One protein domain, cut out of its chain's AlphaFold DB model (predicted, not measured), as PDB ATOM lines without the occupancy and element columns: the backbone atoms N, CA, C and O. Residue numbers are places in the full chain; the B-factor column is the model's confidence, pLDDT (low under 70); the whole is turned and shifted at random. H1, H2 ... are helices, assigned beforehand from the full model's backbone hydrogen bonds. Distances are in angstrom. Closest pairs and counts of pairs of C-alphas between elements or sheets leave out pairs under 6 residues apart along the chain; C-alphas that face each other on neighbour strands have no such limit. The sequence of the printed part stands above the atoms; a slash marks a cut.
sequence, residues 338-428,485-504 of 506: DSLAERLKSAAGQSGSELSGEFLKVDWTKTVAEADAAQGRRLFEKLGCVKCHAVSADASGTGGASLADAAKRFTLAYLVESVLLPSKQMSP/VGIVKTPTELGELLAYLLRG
ATOM      1  N   ASP A 338     140.840 139.938 158.166       69.88
ATOM      2  CA  ASP A 338     139.694 140.859 158.166       69.88
ATOM      3  C   ASP A 338     138.594 140.398 159.131       69.88
ATOM      4  O   ASP A 338     137.973 141.201 159.829       69.88
ATOM      5  N   SER A 339     138.397 139.080 159.248       79.62
ATOM      6  CA  SER A 339     137.422 138.520 160.183       79.62
ATOM      7  C   SER A 339     137.849 138.668 161.645       79.62
ATOM      8  O   SER A 339     136.983 138.843 162.499       79.62
ATOM      9  N   LEU A 340     139.153 138.678 161.951       86.19
ATOM     10  CA  LEU A 340     139.641 138.968 163.300       86.19
ATOM     11  C   LEU A 340     139.309 140.410 163.699       86.19
ATOM     12  O   LEU A 340     138.750 140.632 164.772       86.19
ATOM     13  N   ALA A 341     139.602 141.379 162.829       85.94
ATOM     14  CA  ALA A 341     139.314 142.786 163.099       85.94
ATOM     15  C   ALA A 341     137.813 143.018 163.351       85.94
ATOM     16  O   ALA A 341     137.449 143.681 164.321       85.94
ATOM     17  N   GLU A 342     136.938 142.429 162.533       86.69
ATOM     18  CA  GLU A 342     135.486 142.532 162.720       86.69
ATOM     19  C   GLU A 342     134.999 141.860 164.010       86.69
ATOM     20  O   GLU A 342     134.174 142.425 164.731       86.69
ATOM     21  N   ARG A 343     135.542 140.691 164.369       89.56
ATOM     22  CA  ARG A 343     135.192 140.010 165.626       89.56
ATOM     23  C   ARG A 343     135.630 140.809 166.853       89.56
ATOM     24  O   ARG A 343     134.845 140.936 167.791       89.56
ATOM     25  N   LEU A 344     136.830 141.392 166.829       90.00
ATOM     26  CA  LEU A 344     137.319 142.259 167.904       90.00
ATOM     27  C   LEU A 344     136.472 143.535 168.026       90.00
ATOM     28  O   LEU A 344     136.073 143.894 169.133       90.00
ATOM     29  N   LYS A 345     136.122 144.191 166.909       87.44
ATOM     30  CA  LYS A 345     135.223 145.362 166.909       87.44
ATOM     31  C   LYS A 345     133.845 145.020 167.471       87.44
ATOM     32  O   LYS A 345     133.318 145.760 168.299       87.44
ATOM     33  N   SER A 346     133.272 143.895 167.039       86.56
ATOM     34  CA  SER A 346     131.968 143.434 167.515       86.56
ATOM     35  C   SER A 346     131.975 143.176 169.020       86.56
ATOM     36  O   SER A 346     131.023 143.567 169.689       86.56
ATOM     37  N   ALA A 347     133.038 142.572 169.558       85.12
ATOM     38  CA  ALA A 347     133.180 142.352 170.992       85.12
ATOM     39  C   ALA A 347     133.359 143.667 171.767       85.12
ATOM     40  O   ALA A 347     132.678 143.878 172.765       85.12
ATOM     41  N   ALA A 348     134.201 144.582 171.273       82.25
ATOM     42  CA  ALA A 348     134.432 145.886 171.898       82.25
ATOM     43  C   ALA A 348     133.162 146.755 171.986       82.25
ATOM     44  O   ALA A 348     133.023 147.551 172.911       82.25
ATOM     45  N   GLY A 349     132.234 146.602 171.036       72.12
ATOM     46  CA  GLY A 349     130.958 147.323 171.011       72.12
ATOM     47  C   GLY A 349     129.878 146.783 171.959       72.12
ATOM     48  O   GLY A 349     128.817 147.399 172.065       72.12
ATOM     49  N   GLN A 350     130.102 145.651 172.635       76.50
ATOM     50  CA  GLN A 350     129.135 145.075 173.576       76.50
ATOM     51  C   GLN A 350     129.204 145.767 174.945       76.50
ATOM     52  O   GLN A 350     130.280 146.072 175.463       76.50
ATOM     53  N   SER A 351     128.043 146.006 175.564       53.78
ATOM     54  CA  SER A 351     127.964 146.580 176.913       53.78
ATOM     55  C   SER A 351     128.666 145.674 177.930       53.78
ATOM     56  O   SER A 351     128.325 144.500 178.046       53.78
ATOM     57  N   GLY A 352     129.631 146.223 178.674       61.16
ATOM     58  CA  GLY A 352     130.444 145.461 179.632       61.16
ATOM     59  C   GLY A 352     131.704 144.817 179.040       61.16
ATOM     60  O   GLY A 352     132.333 144.012 179.718       61.16
ATOM     61  N   SER A 353     132.083 145.160 177.802       66.25
ATOM     62  CA  SER A 353     133.339 144.708 177.197       66.25
ATOM     63  C   SER A 353     134.561 145.140 178.015       66.25
ATOM     64  O   SER A 353     134.757 146.323 178.287       66.25
ATOM     65  N   GLU A 354     135.428 144.178 178.330       69.88
ATOM     66  CA  GLU A 354     136.758 144.425 178.902       69.88
ATOM     67  C   GLU A 354     137.835 144.662 177.823       69.88
ATOM     68  O   GLU A 354     138.992 144.933 178.145       69.88
ATOM     69  N   LEU A 355     137.479 144.559 176.534       82.69
ATOM     70  CA  LEU A 355     138.412 144.741 175.424       82.69
ATOM     71  C   LEU A 355     138.661 146.233 175.158       82.69
ATOM     72  O   LEU A 355     137.769 146.953 174.706       82.69
ATOM     73  N   SER A 356     139.895 146.681 175.398       82.62
ATOM     74  CA  SER A 356     140.335 148.049 175.097       82.62
ATOM     75  C   SER A 356     140.336 148.331 173.589       82.62
ATOM     76  O   SER A 356     140.741 147.495 172.778       82.62
ATOM     77  N   GLY A 357     139.962 149.556 173.205       84.75
ATOM     78  CA  GLY A 357     140.032 150.021 171.817       84.75
ATOM     79  C   GLY A 357     141.452 150.023 171.232       84.75
ATOM     80  O   GLY A 357     141.605 150.015 170.010       84.75
ATOM     81  N   GLU A 358     142.484 149.985 172.082       89.00
ATOM     82  CA  GLU A 358     143.890 149.894 171.670       89.00
ATOM     83  C   GLU A 358     144.189 148.616 170.877       89.00
ATOM     84  O   GLU A 358     144.977 148.663 169.938       89.00
ATOM     85  N   PHE A 359     143.509 147.501 171.174       90.50
ATOM     86  CA  PHE A 359     143.707 146.218 170.487       90.50
ATOM     87  C   PHE A 359     143.170 146.198 169.044       90.50
ATOM     88  O   PHE A 359     143.546 145.330 168.259       90.50
ATOM     89  N   LEU A 360     142.297 147.143 168.671       88.81
ATOM     90  CA  LEU A 360     141.579 147.122 167.388       88.81
ATOM     91  C   LEU A 360     142.411 147.602 166.193       88.81
ATOM     92  O   LEU A 360     142.016 147.384 165.050       88.81
ATOM     93  N   LYS A 361     143.519 148.306 166.444       85.31
ATOM     94  CA  LYS A 361     144.335 148.966 165.409       85.31
ATOM     95  C   LYS A 361     145.774 148.446 165.366       85.31
ATOM     96  O   LYS A 361     146.653 149.123 164.843       85.31
ATOM     97  N   VAL A 362     146.013 147.278 165.954       91.50
ATOM     98  CA  VAL A 362     147.349 146.698 166.093       91.50
ATOM     99  C   VAL A 362     147.686 145.871 164.860       91.50
ATOM    100  O   VAL A 362     146.926 144.985 164.468       91.50
ATOM    101  N   ASP A 363     148.856 146.127 164.284       92.50
ATOM    102  CA  ASP A 363     149.492 145.198 163.356       92.50
ATOM    103  C   ASP A 363     150.187 144.102 164.168       92.50
ATOM    104  O   ASP A 363     151.341 144.236 164.575       92.50
ATOM    105  N   TRP A 364     149.457 143.019 164.441       92.94
ATOM    106  CA  TRP A 364     149.962 141.919 165.259       92.94
ATOM    107  C   TRP A 364     151.203 141.259 164.666       92.94
ATOM    108  O   TRP A 364     152.062 140.816 165.425       92.94
ATOM    109  N   THR A 365     151.328 141.209 163.339       93.19
ATOM    110  CA  THR A 365     152.496 140.620 162.677       93.19
ATOM    111  C   THR A 365     153.741 141.426 163.015       93.19
ATOM    112  O   THR A 365     154.734 140.863 163.477       93.19
ATOM    113  N   LYS A 366     153.670 142.752 162.854       94.94
ATOM    114  CA  LYS A 366     154.768 143.650 163.211       94.94
ATOM    115  C   LYS A 366     155.046 143.636 164.714       94.94
ATOM    116  O   LYS A 366     156.191 143.453 165.120       94.94
ATOM    117  N   THR A 367     154.010 143.777 165.541       95.38
ATOM    118  CA  THR A 367     154.147 143.811 167.002       95.38
ATOM    119  C   THR A 367     154.810 142.545 167.536       95.38
ATOM    120  O   THR A 367     155.733 142.635 168.338       95.38
ATOM    121  N   VAL A 368     154.399 141.364 167.068       95.44
ATOM    122  CA  VAL A 368     155.013 140.098 167.486       95.44
ATOM    123  C   VAL A 368     156.430 139.947 166.948       95.44
ATOM    124  O   VAL A 368     157.263 139.378 167.643       95.44
ATOM    125  N   ALA A 369     156.742 140.446 165.749       94.12
ATOM    126  CA  ALA A 369     158.099 140.405 165.201       94.12
ATOM    127  C   ALA A 369     159.087 141.298 165.977       94.12
ATOM    128  O   ALA A 369     160.255 140.942 166.116       94.12
ATOM    129  N   GLU A 370     158.622 142.417 166.530       95.38
ATOM    130  CA  GLU A 370     159.448 143.372 167.287       95.38
ATOM    131  C   GLU A 370     159.475 143.088 168.804       95.38
ATOM    132  O   GLU A 370     160.318 143.634 169.512       95.38
ATOM    133  N   ALA A 371     158.588 142.226 169.313       96.75
ATOM    134  CA  ALA A 371     158.460 141.947 170.743       96.75
ATOM    135  C   ALA A 371     159.584 141.065 171.331       96.75
ATOM    136  O   ALA A 371     160.236 140.278 170.633       96.75
ATOM    137  N   ASP A 372     159.771 141.172 172.653       96.06
ATOM    138  CA  ASP A 372     160.736 140.402 173.445       96.06
ATOM    139  C   ASP A 372     160.100 139.095 173.968       96.06
ATOM    140  O   ASP A 372     159.223 139.099 174.837       96.06
ATOM    141  N   ALA A 373     160.566 137.953 173.456       95.44
ATOM    142  CA  ALA A 373     160.082 136.632 173.855       95.44
ATOM    143  C   ALA A 373     160.458 136.261 175.303       95.44
ATOM    144  O   ALA A 373     159.700 135.560 175.978       95.44
ATOM    145  N   ALA A 374     161.574 136.769 175.832       95.25
ATOM    146  CA  ALA A 374     161.969 136.537 177.217       95.25
ATOM    147  C   ALA A 374     161.071 137.309 178.195       95.25
ATOM    148  O   ALA A 374     160.776 136.807 179.285       95.25
ATOM    149  N   GLN A 375     160.596 138.506 177.818       96.00
ATOM    150  CA  GLN A 375     159.521 139.178 178.562       96.00
ATOM    151  C   GLN A 375     158.213 138.399 178.468       96.00
ATOM    152  O   GLN A 375     157.567 138.181 179.493       96.00
ATOM    153  N   GLY A 376     157.881 137.888 177.282       95.81
ATOM    154  CA  GLY A 376     156.720 137.026 177.070       95.81
ATOM    155  C   GLY A 376     156.691 135.822 178.005       95.81
ATOM    156  O   GLY A 376     155.674 135.565 178.648       95.81
ATOM    157  N   ARG A 377     157.823 135.131 178.173       94.88
ATOM    158  CA  ARG A 377     157.959 134.029 179.135       94.88
ATOM    159  C   ARG A 377     157.669 134.470 180.571       94.88
ATOM    160  O   ARG A 377     156.892 133.824 181.272       94.88
ATOM    161  N   ARG A 378     158.257 135.589 181.012       95.38
ATOM    162  CA  ARG A 378     158.015 136.143 182.358       95.38
ATOM    163  C   ARG A 378     156.548 136.516 182.560       95.38
ATOM    164  O   ARG A 378     155.995 136.262 183.627       95.38
ATOM    165  N   LEU A 379     155.907 137.094 181.544       95.50
ATOM    166  CA  LEU A 379     154.479 137.402 181.567       95.50
ATOM    167  C   LEU A 379     153.625 136.136 181.636       95.50
ATOM    168  O   LEU A 379     152.670 136.104 182.405       95.50
ATOM    169  N   PHE A 380     153.982 135.085 180.899       93.44
ATOM    170  CA  PHE A 380     153.259 133.814 180.898       93.44
ATOM    171  C   PHE A 380     153.189 133.192 182.304       93.44
ATOM    172  O   PHE A 380     152.140 132.703 182.730       93.44
ATOM    173  N   GLU A 381     154.285 133.271 183.060       91.75
ATOM    174  CA  GLU A 381     154.334 132.855 184.464       91.75
ATOM    175  C   GLU A 381     153.573 133.831 185.375       91.75
ATOM    176  O   GLU A 381     152.706 133.413 186.146       91.75
ATOM    177  N   LYS A 382     153.846 135.138 185.257       93.94
ATOM    178  CA  LYS A 382     153.269 136.193 186.110       93.94
ATOM    179  C   LYS A 382     151.746 136.274 186.012       93.94
ATOM    180  O   LYS A 382     151.081 136.474 187.026       93.94
ATOM    181  N   LEU A 383     151.194 136.130 184.809       92.06
ATOM    182  CA  LEU A 383     149.752 136.133 184.560       92.06
ATOM    183  C   LEU A 383     149.100 134.791 184.925       92.06
ATOM    184  O   LEU A 383     147.879 134.688 184.951       92.06
ATOM    185  N   GLY A 384     149.890 133.765 185.251       89.56
ATOM    186  CA  GLY A 384     149.384 132.460 185.654       89.56
ATOM    187  C   GLY A 384     148.933 131.576 184.492       89.56
ATOM    188  O   GLY A 384     148.254 130.585 184.742       89.56
ATOM    189  N   CYS A 385     149.329 131.862 183.247       91.12
ATOM    190  CA  CYS A 385     149.015 131.012 182.092       91.12
ATOM    191  C   CYS A 385     149.543 129.579 182.287       91.12
ATOM    192  O   CYS A 385     148.856 128.612 181.957       91.12
ATOM    193  N   VAL A 386     150.714 129.443 182.926       89.19
ATOM    194  CA  VAL A 386     151.335 128.155 183.301       89.19
ATOM    195  C   VAL A 386     150.488 127.327 184.274       89.19
ATOM    196  O   VAL A 386     150.623 126.109 184.334       89.19
ATOM    197  N   LYS A 387     149.565 127.960 185.010       86.50
ATOM    198  CA  LYS A 387     148.640 127.257 185.908       86.50
ATOM    199  C   LYS A 387     147.535 126.516 185.174       86.50
ATOM    200  O   LYS A 387     146.796 125.801 185.845       86.50
ATOM    201  N   CYS A 388     147.392 126.702 183.860       87.19
ATOM    202  CA  CYS A 388     146.358 126.081 183.026       87.19
ATOM    203  C   CYS A 388     146.947 125.397 181.784       87.19
ATOM    204  O   CYS A 388     146.500 124.312 181.414       87.19
ATOM    205  N   HIS A 389     147.936 126.017 181.139       89.88
ATOM    206  CA  HIS A 389     148.424 125.631 179.817       89.88
ATOM    207  C   HIS A 389     149.856 125.094 179.864       89.88
ATOM    208  O   HIS A 389     150.777 125.778 180.310       89.88
ATOM    209  N   ALA A 390     150.048 123.887 179.330       87.12
ATOM    210  CA  ALA A 390     151.373 123.342 179.057       87.12
ATOM    211  C   ALA A 390     151.971 123.994 177.802       87.12
ATOM    212  O   ALA A 390     151.299 124.079 176.776       87.12
ATOM    213  N   VAL A 391     153.230 124.425 177.873       86.31
ATOM    214  CA  VAL A 391     153.980 125.021 176.742       86.31
ATOM    215  C   VAL A 391     155.014 124.070 176.136       86.31
ATOM    216  O   VAL A 391     155.566 124.347 175.074       86.31
ATOM    217  N   SER A 392     155.241 122.923 176.772       81.38
ATOM    218  CA  SER A 392     156.061 121.826 176.259       81.38
ATOM    219  C   SER A 392     155.305 120.503 176.395       81.38
ATOM    220  O   SER A 392     154.360 120.398 177.176       81.38
ATOM    221  N   ALA A 393     155.710 119.495 175.619       68.69
ATOM    222  CA  ALA A 393     155.073 118.174 175.618       68.69
ATOM    223  C   ALA A 393     155.251 117.403 176.942       68.69
ATOM    224  O   ALA A 393     154.464 116.501 177.232       68.69
ATOM    225  N   ASP A 394     156.266 117.778 177.728       64.50
ATOM    226  CA  ASP A 394     156.607 117.157 179.014       64.50
ATOM    227  C   ASP A 394     156.050 117.951 180.208       64.50
ATOM    228  O   ASP A 394     156.019 117.461 181.339       64.50
ATOM    229  N   ALA A 395     155.590 119.185 179.975       62.31
ATOM    230  CA  ALA A 395     154.931 119.972 181.001       62.31
ATOM    231  C   ALA A 395     153.549 119.379 181.286       62.31
ATOM    232  O   ALA A 395     152.704 119.241 180.402       62.31
ATOM    233  N   SER A 396     153.303 119.053 182.552       54.38
ATOM    234  CA  SER A 396     152.005 118.564 183.002       54.38
ATOM    235  C   SER A 396     150.973 119.687 182.880       54.38
ATOM    236  O   SER A 396     150.912 120.579 183.725       54.38
ATOM    237  N   GLY A 397     150.174 119.666 181.813       55.69
ATOM    238  CA  GLY A 397     149.031 120.560 181.663       55.69
ATOM    239  C   GLY A 397     148.047 120.327 182.804       55.69
ATOM    240  O   GLY A 397     147.621 119.205 183.066       55.69
ATOM    241  N   THR A 398     147.683 121.386 183.512       66.00
ATOM    242  CA  THR A 398     146.787 121.319 184.677       66.00
ATOM    243  C   THR A 398     145.308 121.245 184.289       66.00
ATOM    244  O   THR A 398     144.482 121.019 185.174       66.00
ATOM    245  N   GLY A 399     144.984 121.355 182.993       73.75
ATOM    246  CA  GLY A 399     143.662 121.079 182.420       73.75
ATOM    247  C   GLY A 399     143.271 121.963 181.231       73.75
ATOM    248  O   GLY A 399     142.326 121.630 180.525       73.75
ATOM    249  N   GLY A 400     143.974 123.074 180.986       83.75
ATOM    250  CA  GLY A 400     143.783 123.911 179.799       83.75
ATOM    251  C   GLY A 400     144.386 123.293 178.534       83.75
ATOM    252  O   GLY A 400     145.176 122.351 178.596       83.75
ATOM    253  N   ALA A 401     144.025 123.842 177.371       88.31
ATOM    254  CA  ALA A 401     144.530 123.361 176.088       88.31
ATOM    255  C   ALA A 401     146.064 123.471 175.997       88.31
ATOM    256  O   ALA A 401     146.638 124.498 176.362       88.31
ATOM    257  N   SER A 402     146.732 122.440 175.482       90.31
ATOM    258  CA  SER A 402     148.183 122.446 175.291       90.31
ATOM    259  C   SER A 402     148.602 123.484 174.249       90.31
ATOM    260  O   SER A 402     148.097 123.492 173.123       90.31
ATOM    261  N   LEU A 403     149.574 124.318 174.619       91.88
ATOM    262  CA  LEU A 403     150.254 125.301 173.776       91.88
ATOM    263  C   LEU A 403     151.622 124.795 173.287       91.88
ATOM    264  O   LEU A 403     152.372 125.550 172.671       91.88
ATOM    265  N   ALA A 404     151.952 123.522 173.535       88.81
ATOM    266  CA  ALA A 404     153.156 122.905 172.993       88.81
ATOM    267  C   ALA A 404     153.177 123.014 171.461       88.81
ATOM    268  O   ALA A 404     152.155 122.797 170.801       88.81
ATOM    269  N   ASP A 405     154.343 123.376 170.917       89.44
ATOM    270  CA  ASP A 405     154.554 123.619 169.485       89.44
ATOM    271  C   ASP A 405     153.559 124.624 168.869       89.44
ATOM    272  O   ASP A 405     153.180 124.481 167.705       89.44
ATOM    273  N   ALA A 406     153.126 125.648 169.619       92.25
ATOM    274  CA  ALA A 406     152.136 126.626 169.151       92.25
ATOM    275  C   ALA A 406     152.446 127.190 167.752       92.25
ATOM    276  O   ALA A 406     151.544 127.269 166.921       92.25
ATOM    277  N   ALA A 407     153.717 127.475 167.453       91.50
ATOM    278  CA  ALA A 407     154.181 127.948 166.144       91.50
ATOM    279  C   ALA A 407     153.823 127.035 164.955       91.50
ATOM    280  O   ALA A 407     153.636 127.514 163.841       91.50
ATOM    281  N   LYS A 408     153.727 125.717 165.176       91.31
ATOM    282  CA  LYS A 408     153.382 124.730 164.136       91.31
ATOM    283  C   LYS A 408     151.876 124.504 164.007       91.31
ATOM    284  O   LYS A 408     151.431 123.917 163.027       91.31
ATOM    285  N   ARG A 409     151.101 124.918 165.010       91.75
ATOM    286  CA  ARG A 409     149.691 124.533 165.189       91.75
ATOM    287  C   ARG A 409     148.730 125.691 164.984       91.75
ATOM    288  O   ARG A 409     147.640 125.520 164.448       91.75
ATOM    289  N   PHE A 410     149.124 126.879 165.424       92.12
ATOM    290  CA  PHE A 410     148.226 128.013 165.542       92.12
ATOM    291  C   PHE A 410     148.697 129.177 164.685       92.12
ATOM    292  O   PHE A 410     149.856 129.584 164.730       92.12
ATOM    293  N   THR A 411     147.763 129.752 163.931       92.75
ATOM    294  CA  THR A 411     147.999 131.028 163.259       92.75
ATOM    295  C   THR A 411     148.045 132.154 164.290       92.75
ATOM    296  O   THR A 411     147.427 132.081 165.357       92.75
ATOM    297  N   LEU A 412     148.742 133.238 163.952       93.19
ATOM    298  CA  LEU A 412     148.797 134.427 164.799       93.19
ATOM    299  C   LEU A 412     147.393 134.961 165.124       93.19
ATOM    300  O   LEU A 412     147.089 135.245 166.281       93.19
ATOM    301  N   ALA A 413     146.515 135.028 164.118       92.56
ATOM    302  CA  ALA A 413     145.143 135.491 164.292       92.56
ATOM    303  C   ALA A 413     144.355 134.629 165.292       92.56
ATOM    304  O   ALA A 413     143.639 135.166 166.136       92.56
ATOM    305  N   TYR A 414     144.529 133.304 165.235       92.50
ATOM    306  CA  TYR A 414     143.883 132.379 166.164       92.50
ATOM    307  C   TYR A 414     144.341 132.606 167.607       92.50
ATOM    308  O   TYR A 414     143.511 132.612 168.517       92.50
ATOM    309  N   LEU A 415     145.639 132.822 167.833       94.12
ATOM    310  CA  LEU A 415     146.162 133.076 169.176       94.12
ATOM    311  C   LEU A 415     145.686 134.424 169.734       94.12
ATOM    312  O   LEU A 415     145.270 134.483 170.890       94.12
ATOM    313  N   VAL A 416     145.683 135.482 168.914       94.88
ATOM    314  CA  VAL A 416     145.151 136.800 169.305       94.88
ATOM    315  C   VAL A 416     143.685 136.681 169.726       94.88
ATOM    316  O   VAL A 416     143.315 137.146 170.804       94.88
ATOM    317  N   GLU A 417     142.851 136.024 168.913       93.19
ATOM    318  CA  GLU A 417     141.442 135.814 169.252       93.19
ATOM    319  C   GLU A 417     141.279 134.969 170.516       93.19
ATOM    320  O   GLU A 417     140.471 135.312 171.373       93.19
ATOM    321  N   SER A 418     142.055 133.895 170.662       92.50
ATOM    322  CA  SER A 418     141.944 132.986 171.808       92.50
ATOM    323  C   SER A 418     142.245 133.683 173.135       92.50
ATOM    324  O   SER A 418     141.618 133.362 174.141       92.50
ATOM    325  N   VAL A 419     143.173 134.648 173.152       93.50
ATOM    326  CA  VAL A 419     143.514 135.403 174.368       93.50
ATOM    327  C   VAL A 419     142.526 136.540 174.630       93.50
ATOM    328  O   VAL A 419     142.114 136.738 175.772       93.50
ATOM    329  N   LEU A 420     142.143 137.294 173.597       93.25
ATOM    330  CA  LEU A 420     141.283 138.472 173.758       93.25
ATOM    331  C   LEU A 420     139.797 138.114 173.872       93.25
ATOM    332  O   LEU A 420     139.055 138.792 174.576       93.25
ATOM    333  N   LEU A 421     139.368 137.045 173.199       92.31
ATOM    334  CA  LEU A 421     137.990 136.560 173.121       92.31
ATOM    335  C   LEU A 421     137.921 135.051 173.445       92.31
ATOM    336  O   LEU A 421     137.457 134.261 172.618       92.31
ATOM    337  N   PRO A 422     138.312 134.618 174.660       90.56
ATOM    338  CA  PRO A 422     138.479 133.198 174.993       90.56
ATOM    339  C   PRO A 422     137.197 132.358 174.901       90.56
ATOM    340  O   PRO A 422     137.262 131.133 174.834       90.56
ATOM    341  N   SER A 423     136.022 132.996 174.890       90.50
ATOM    342  CA  SER A 423     134.726 132.316 174.737       90.50
ATOM    343  C   SER A 423     134.251 132.220 173.277       90.50
ATOM    344  O   SER A 423     133.194 131.649 173.027       90.50
ATOM    345  N   LYS A 424     134.994 132.768 172.297       88.88
ATOM    346  CA  LYS A 424     134.542 132.874 170.898       88.88
ATOM    347  C   LYS A 424     134.547 131.539 170.155       88.88
ATOM    348  O   LYS A 424     133.535 131.179 169.564       88.88
ATOM    349  N   GLN A 425     135.666 130.815 170.193       82.38
ATOM    350  CA  GLN A 425     135.835 129.500 169.561       82.38
ATOM    351  C   GLN A 425     136.077 128.418 170.623       82.38
ATOM    352  O   GLN A 425     137.101 127.741 170.634       82.38
ATOM    353  N   MET A 426     135.136 128.282 171.560       83.19
ATOM    354  CA  MET A 426     135.260 127.362 172.690       83.19
ATOM    355  C   MET A 426     134.640 125.989 172.393       83.19
ATOM    356  O   MET A 426     133.463 125.875 172.036       83.19
ATOM    357  N   SER A 427     135.416 124.929 172.621       82.12
ATOM    358  CA  SER A 427     134.918 123.551 172.609       82.12
ATOM    359  C   SER A 427     133.914 123.310 173.747       82.12
ATOM    360  O   SER A 427     134.155 123.757 174.871       82.12
ATOM    361  N   PRO A 428     132.828 122.543 173.527       81.56
ATOM    362  CA  PRO A 428     131.944 122.098 174.604       81.56
ATOM    363  C   PRO A 428     132.674 121.394 175.756       81.56
ATOM    364  O   PRO A 428     132.247 121.518 176.900       81.56
ATOM    365  N   VAL A 485     138.740 136.607 181.064       86.81
ATOM    366  CA  VAL A 485     138.737 137.748 180.139       86.81
ATOM    367  C   VAL A 485     139.615 138.863 180.726       86.81
ATOM    368  O   VAL A 485     139.813 138.939 181.940       86.81
ATOM    369  N   GLY A 486     140.240 139.660 179.856       87.88
ATOM    370  CA  GLY A 486     140.997 140.841 180.273       87.88
ATOM    371  C   GLY A 486     142.275 140.540 181.063       87.88
ATOM    372  O   GLY A 486     142.776 141.432 181.749       87.88
ATOM    373  N   ILE A 487     142.808 139.313 181.007       88.75
ATOM    374  CA  ILE A 487     144.055 138.941 181.700       88.75
ATOM    375  C   ILE A 487     145.270 139.705 181.155       88.75
ATOM    376  O   ILE A 487     146.157 140.080 181.918       88.75
ATOM    377  N   VAL A 488     145.266 139.989 179.851       92.88
ATOM    378  CA  VAL A 488     146.232 140.857 179.175       92.88
ATOM    379  C   VAL A 488     145.649 142.262 179.076       92.88
ATOM    380  O   VAL A 488     144.507 142.428 178.646       92.88
ATOM    381  N   LYS A 489     146.412 143.275 179.493       91.19
ATOM    382  CA  LYS A 489     145.936 144.660 179.610       91.19
ATOM    383  C   LYS A 489     146.353 145.537 178.442       91.19
ATOM    384  O   LYS A 489     145.622 146.469 178.122       91.19
ATOM    385  N   THR A 490     147.484 145.243 177.800       93.94
ATOM    386  CA  THR A 490     148.023 146.082 176.717       93.94
ATOM    387  C   THR A 490     148.389 145.281 175.462       93.94
ATOM    388  O   THR A 490     148.696 144.088 175.554       93.94
ATOM    389  N   PRO A 491     148.423 145.921 174.276       95.25
ATOM    390  CA  PRO A 491     148.933 145.288 173.062       95.25
ATOM    391  C   PRO A 491     150.377 144.796 173.172       95.25
ATOM    392  O   PRO A 491     150.699 143.747 172.620       95.25
ATOM    393  N   THR A 492     151.230 145.520 173.903       96.25
ATOM    394  CA  THR A 492     152.630 145.134 174.128       96.25
ATOM    395  C   THR A 492     152.723 143.812 174.882       96.25
ATOM    396  O   THR A 492     153.403 142.904 174.417       96.25
ATOM    397  N   GLU A 493     151.978 143.665 175.984       96.12
ATOM    398  CA  GLU A 493     151.939 142.412 176.751       96.12
ATOM    399  C   GLU A 493     151.480 141.231 175.882       96.12
ATOM    400  O   GLU A 493     152.064 140.148 175.950       96.12
ATOM    401  N   LEU A 494     150.457 141.430 175.037       96.81
ATOM    402  CA  LEU A 494     150.008 140.378 174.122       96.81
ATOM    403  C   LEU A 494     151.087 140.053 173.081       96.81
ATOM    404  O   LEU A 494     151.356 138.884 172.830       96.81
ATOM    405  N   GLY A 495     151.726 141.071 172.504       97.25
ATOM    406  CA  GLY A 495     152.824 140.908 171.554       97.25
ATOM    407  C   GLY A 495     153.970 140.063 172.108       97.25
ATOM    408  O   GLY A 495     154.419 139.129 171.447       97.25
ATOM    409  N   GLU A 496     154.398 140.348 173.339       97.62
ATOM    410  CA  GLU A 496     155.450 139.609 174.046       97.62
ATOM    411  C   GLU A 496     155.042 138.153 174.317       97.62
ATOM    412  O   GLU A 496     155.800 137.234 174.000       97.62
ATOM    413  N   LEU A 497     153.825 137.912 174.824       96.44
ATOM    414  CA  LEU A 497     153.297 136.555 175.034       96.44
ATOM    415  C   LEU A 497     153.267 135.740 173.736       96.44
ATOM    416  O   LEU A 497     153.676 134.580 173.712       96.44
ATOM    417  N   LEU A 498     152.786 136.341 172.650       96.50
ATOM    418  CA  LEU A 498     152.708 135.680 171.351       96.50
ATOM    419  C   LEU A 498     154.100 135.431 170.761       96.50
ATOM    420  O   LEU A 498     154.323 134.364 170.195       96.50
ATOM    421  N   ALA A 499     155.049 136.353 170.941       96.38
ATOM    422  CA  ALA A 499     156.439 136.150 170.539       96.38
ATOM    423  C   ALA A 499     157.066 134.954 171.264       96.38
ATOM    424  O   ALA A 499     157.712 134.128 170.619       96.38
ATOM    425  N   TYR A 500     156.816 134.807 172.568       95.19
ATOM    426  CA  TYR A 500     157.248 133.638 173.334       95.19
ATOM    427  C   TYR A 500     156.679 132.326 172.765       95.19
ATOM    428  O   TYR A 500     157.432 131.397 172.471       95.19
ATOM    429  N   LEU A 501     155.362 132.265 172.533       93.88
ATOM    430  CA  LEU A 501     154.698 131.058 172.022       93.88
ATOM    431  C   LEU A 501     155.117 130.692 170.587       93.88
ATOM    432  O   LEU A 501     155.191 129.511 170.246       93.88
ATOM    433  N   LEU A 502     155.377 131.688 169.736       92.88
ATOM    434  CA  LEU A 502     155.646 131.483 168.310       92.88
ATOM    435  C   LEU A 502     157.132 131.298 167.976       92.88
ATOM    436  O   LEU A 502     157.441 130.707 166.944       92.88
ATOM    437  N   ARG A 503     158.060 131.769 168.817       88.31
ATOM    438  CA  ARG A 503     159.508 131.604 168.578       88.31
ATOM    439  C   ARG A 503     160.093 130.354 169.224       88.31
ATOM    440  O   ARG A 503     161.186 129.944 168.848       88.31
ATOM    441  N   GLY A 504     159.367 129.721 170.146       64.25
ATOM    442  CA  GLY A 504     159.777 128.443 170.733       64.25
ATOM    443  C   GLY A 504     161.059 128.521 171.566       64.25
ATOM    444  O   GLY A 504     161.723 127.500 171.732       64.25
TER     445      GLY A 504
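Overview. This is residues 338 to 428 and 485 to 504 of the 506 residues of the protein "Cytochrome c domain-containing protein" of Planctomycetia bacterium 21-64-5 (UniProt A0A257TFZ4). The longest helix, H7, runs through the core of a small cluster of crossed helices, and H3, H4, H5 and H6 pack on it. H1 and H2 pack together at one end of the longest axis, and the long link from H4 to H5, with no named helix, reaches the other end at Asp 394. The printed part has 111 residues with seven named helices, H1 to H7 in order along the chain, and no named strand; the class is all helix. It is compact, with a radius of gyration of the C-alphas of 13.6 A, and spans 40 by 35 by 25 A.

Arrangement. H7, residues 491 to 503, is the hub and touches four helices. H4, residues 373 to 382, touches it with 26 pairs of C-alphas within 8 A, the closest being those of Gly 376 and Leu 497, 4.0 A apart; their lines are only just about perpendicular, at 71 degrees. H3, residues 364 to 370, touches H7 about perpendicular, at 76 degrees, with the C-alphas of Val 368 and Gly 495 closest at 4.7 A. H6, residues 412 to 420, touches residues 494 to 498 of H7 at a steep tilt of 50 degrees, opposite ways; the C-alphas of Leu 415 and Leu 498 are closest, 7.4 A apart. H5, residues 406 to 409, touches residues 501 to 503 of H7, with the C-alphas of Ala 407 and Leu 502 closest at 4.4 A. H1, residues 338 to 348, only just touches H6, with 3 pairs of C-alphas within 8 A, at a shallow tilt of 8 degrees, the same way; the C-alphas of Leu 340 and Ala 413 are closest, 6.6 A apart. H2, residues 357 to 361, touches H1 with the C-alphas of Leu 344 and Leu 360 closest at 6.5 A. H1 and H7 are apart. Each O i to N i+4 pair is within hydrogen-bond range in H1, H3, H4, H6 and H7; in H2 it is 0 of 1, with 1 of 2 O i to N i+3 pairs within range, and H5 is too short for an O i to N i+4 pair.

Along the chain. H7 runs 17.9 A from C-alpha 491 at (148.933, 145.288, 173.062) to C-alpha 503 at (159.508, 131.604, 168.578). H1 begins at C-alpha 338, (139.694, 140.859, 158.166), and is 15.5 A long. H4 measures 14.0 A and H6 12.4 A.

Size, cuts and confidence. The C-alphas of Ser 351 and Asp 394 are the two farthest apart, 41.1 A. Residues 429 to 484 are cut out, with 17.9 A between C-alphas 428 and 485. The link from H4 to H5, residues 383 to 405, is long. Confidence is under 70 at residues 338, 351 to 354, 393 to 398 and 504.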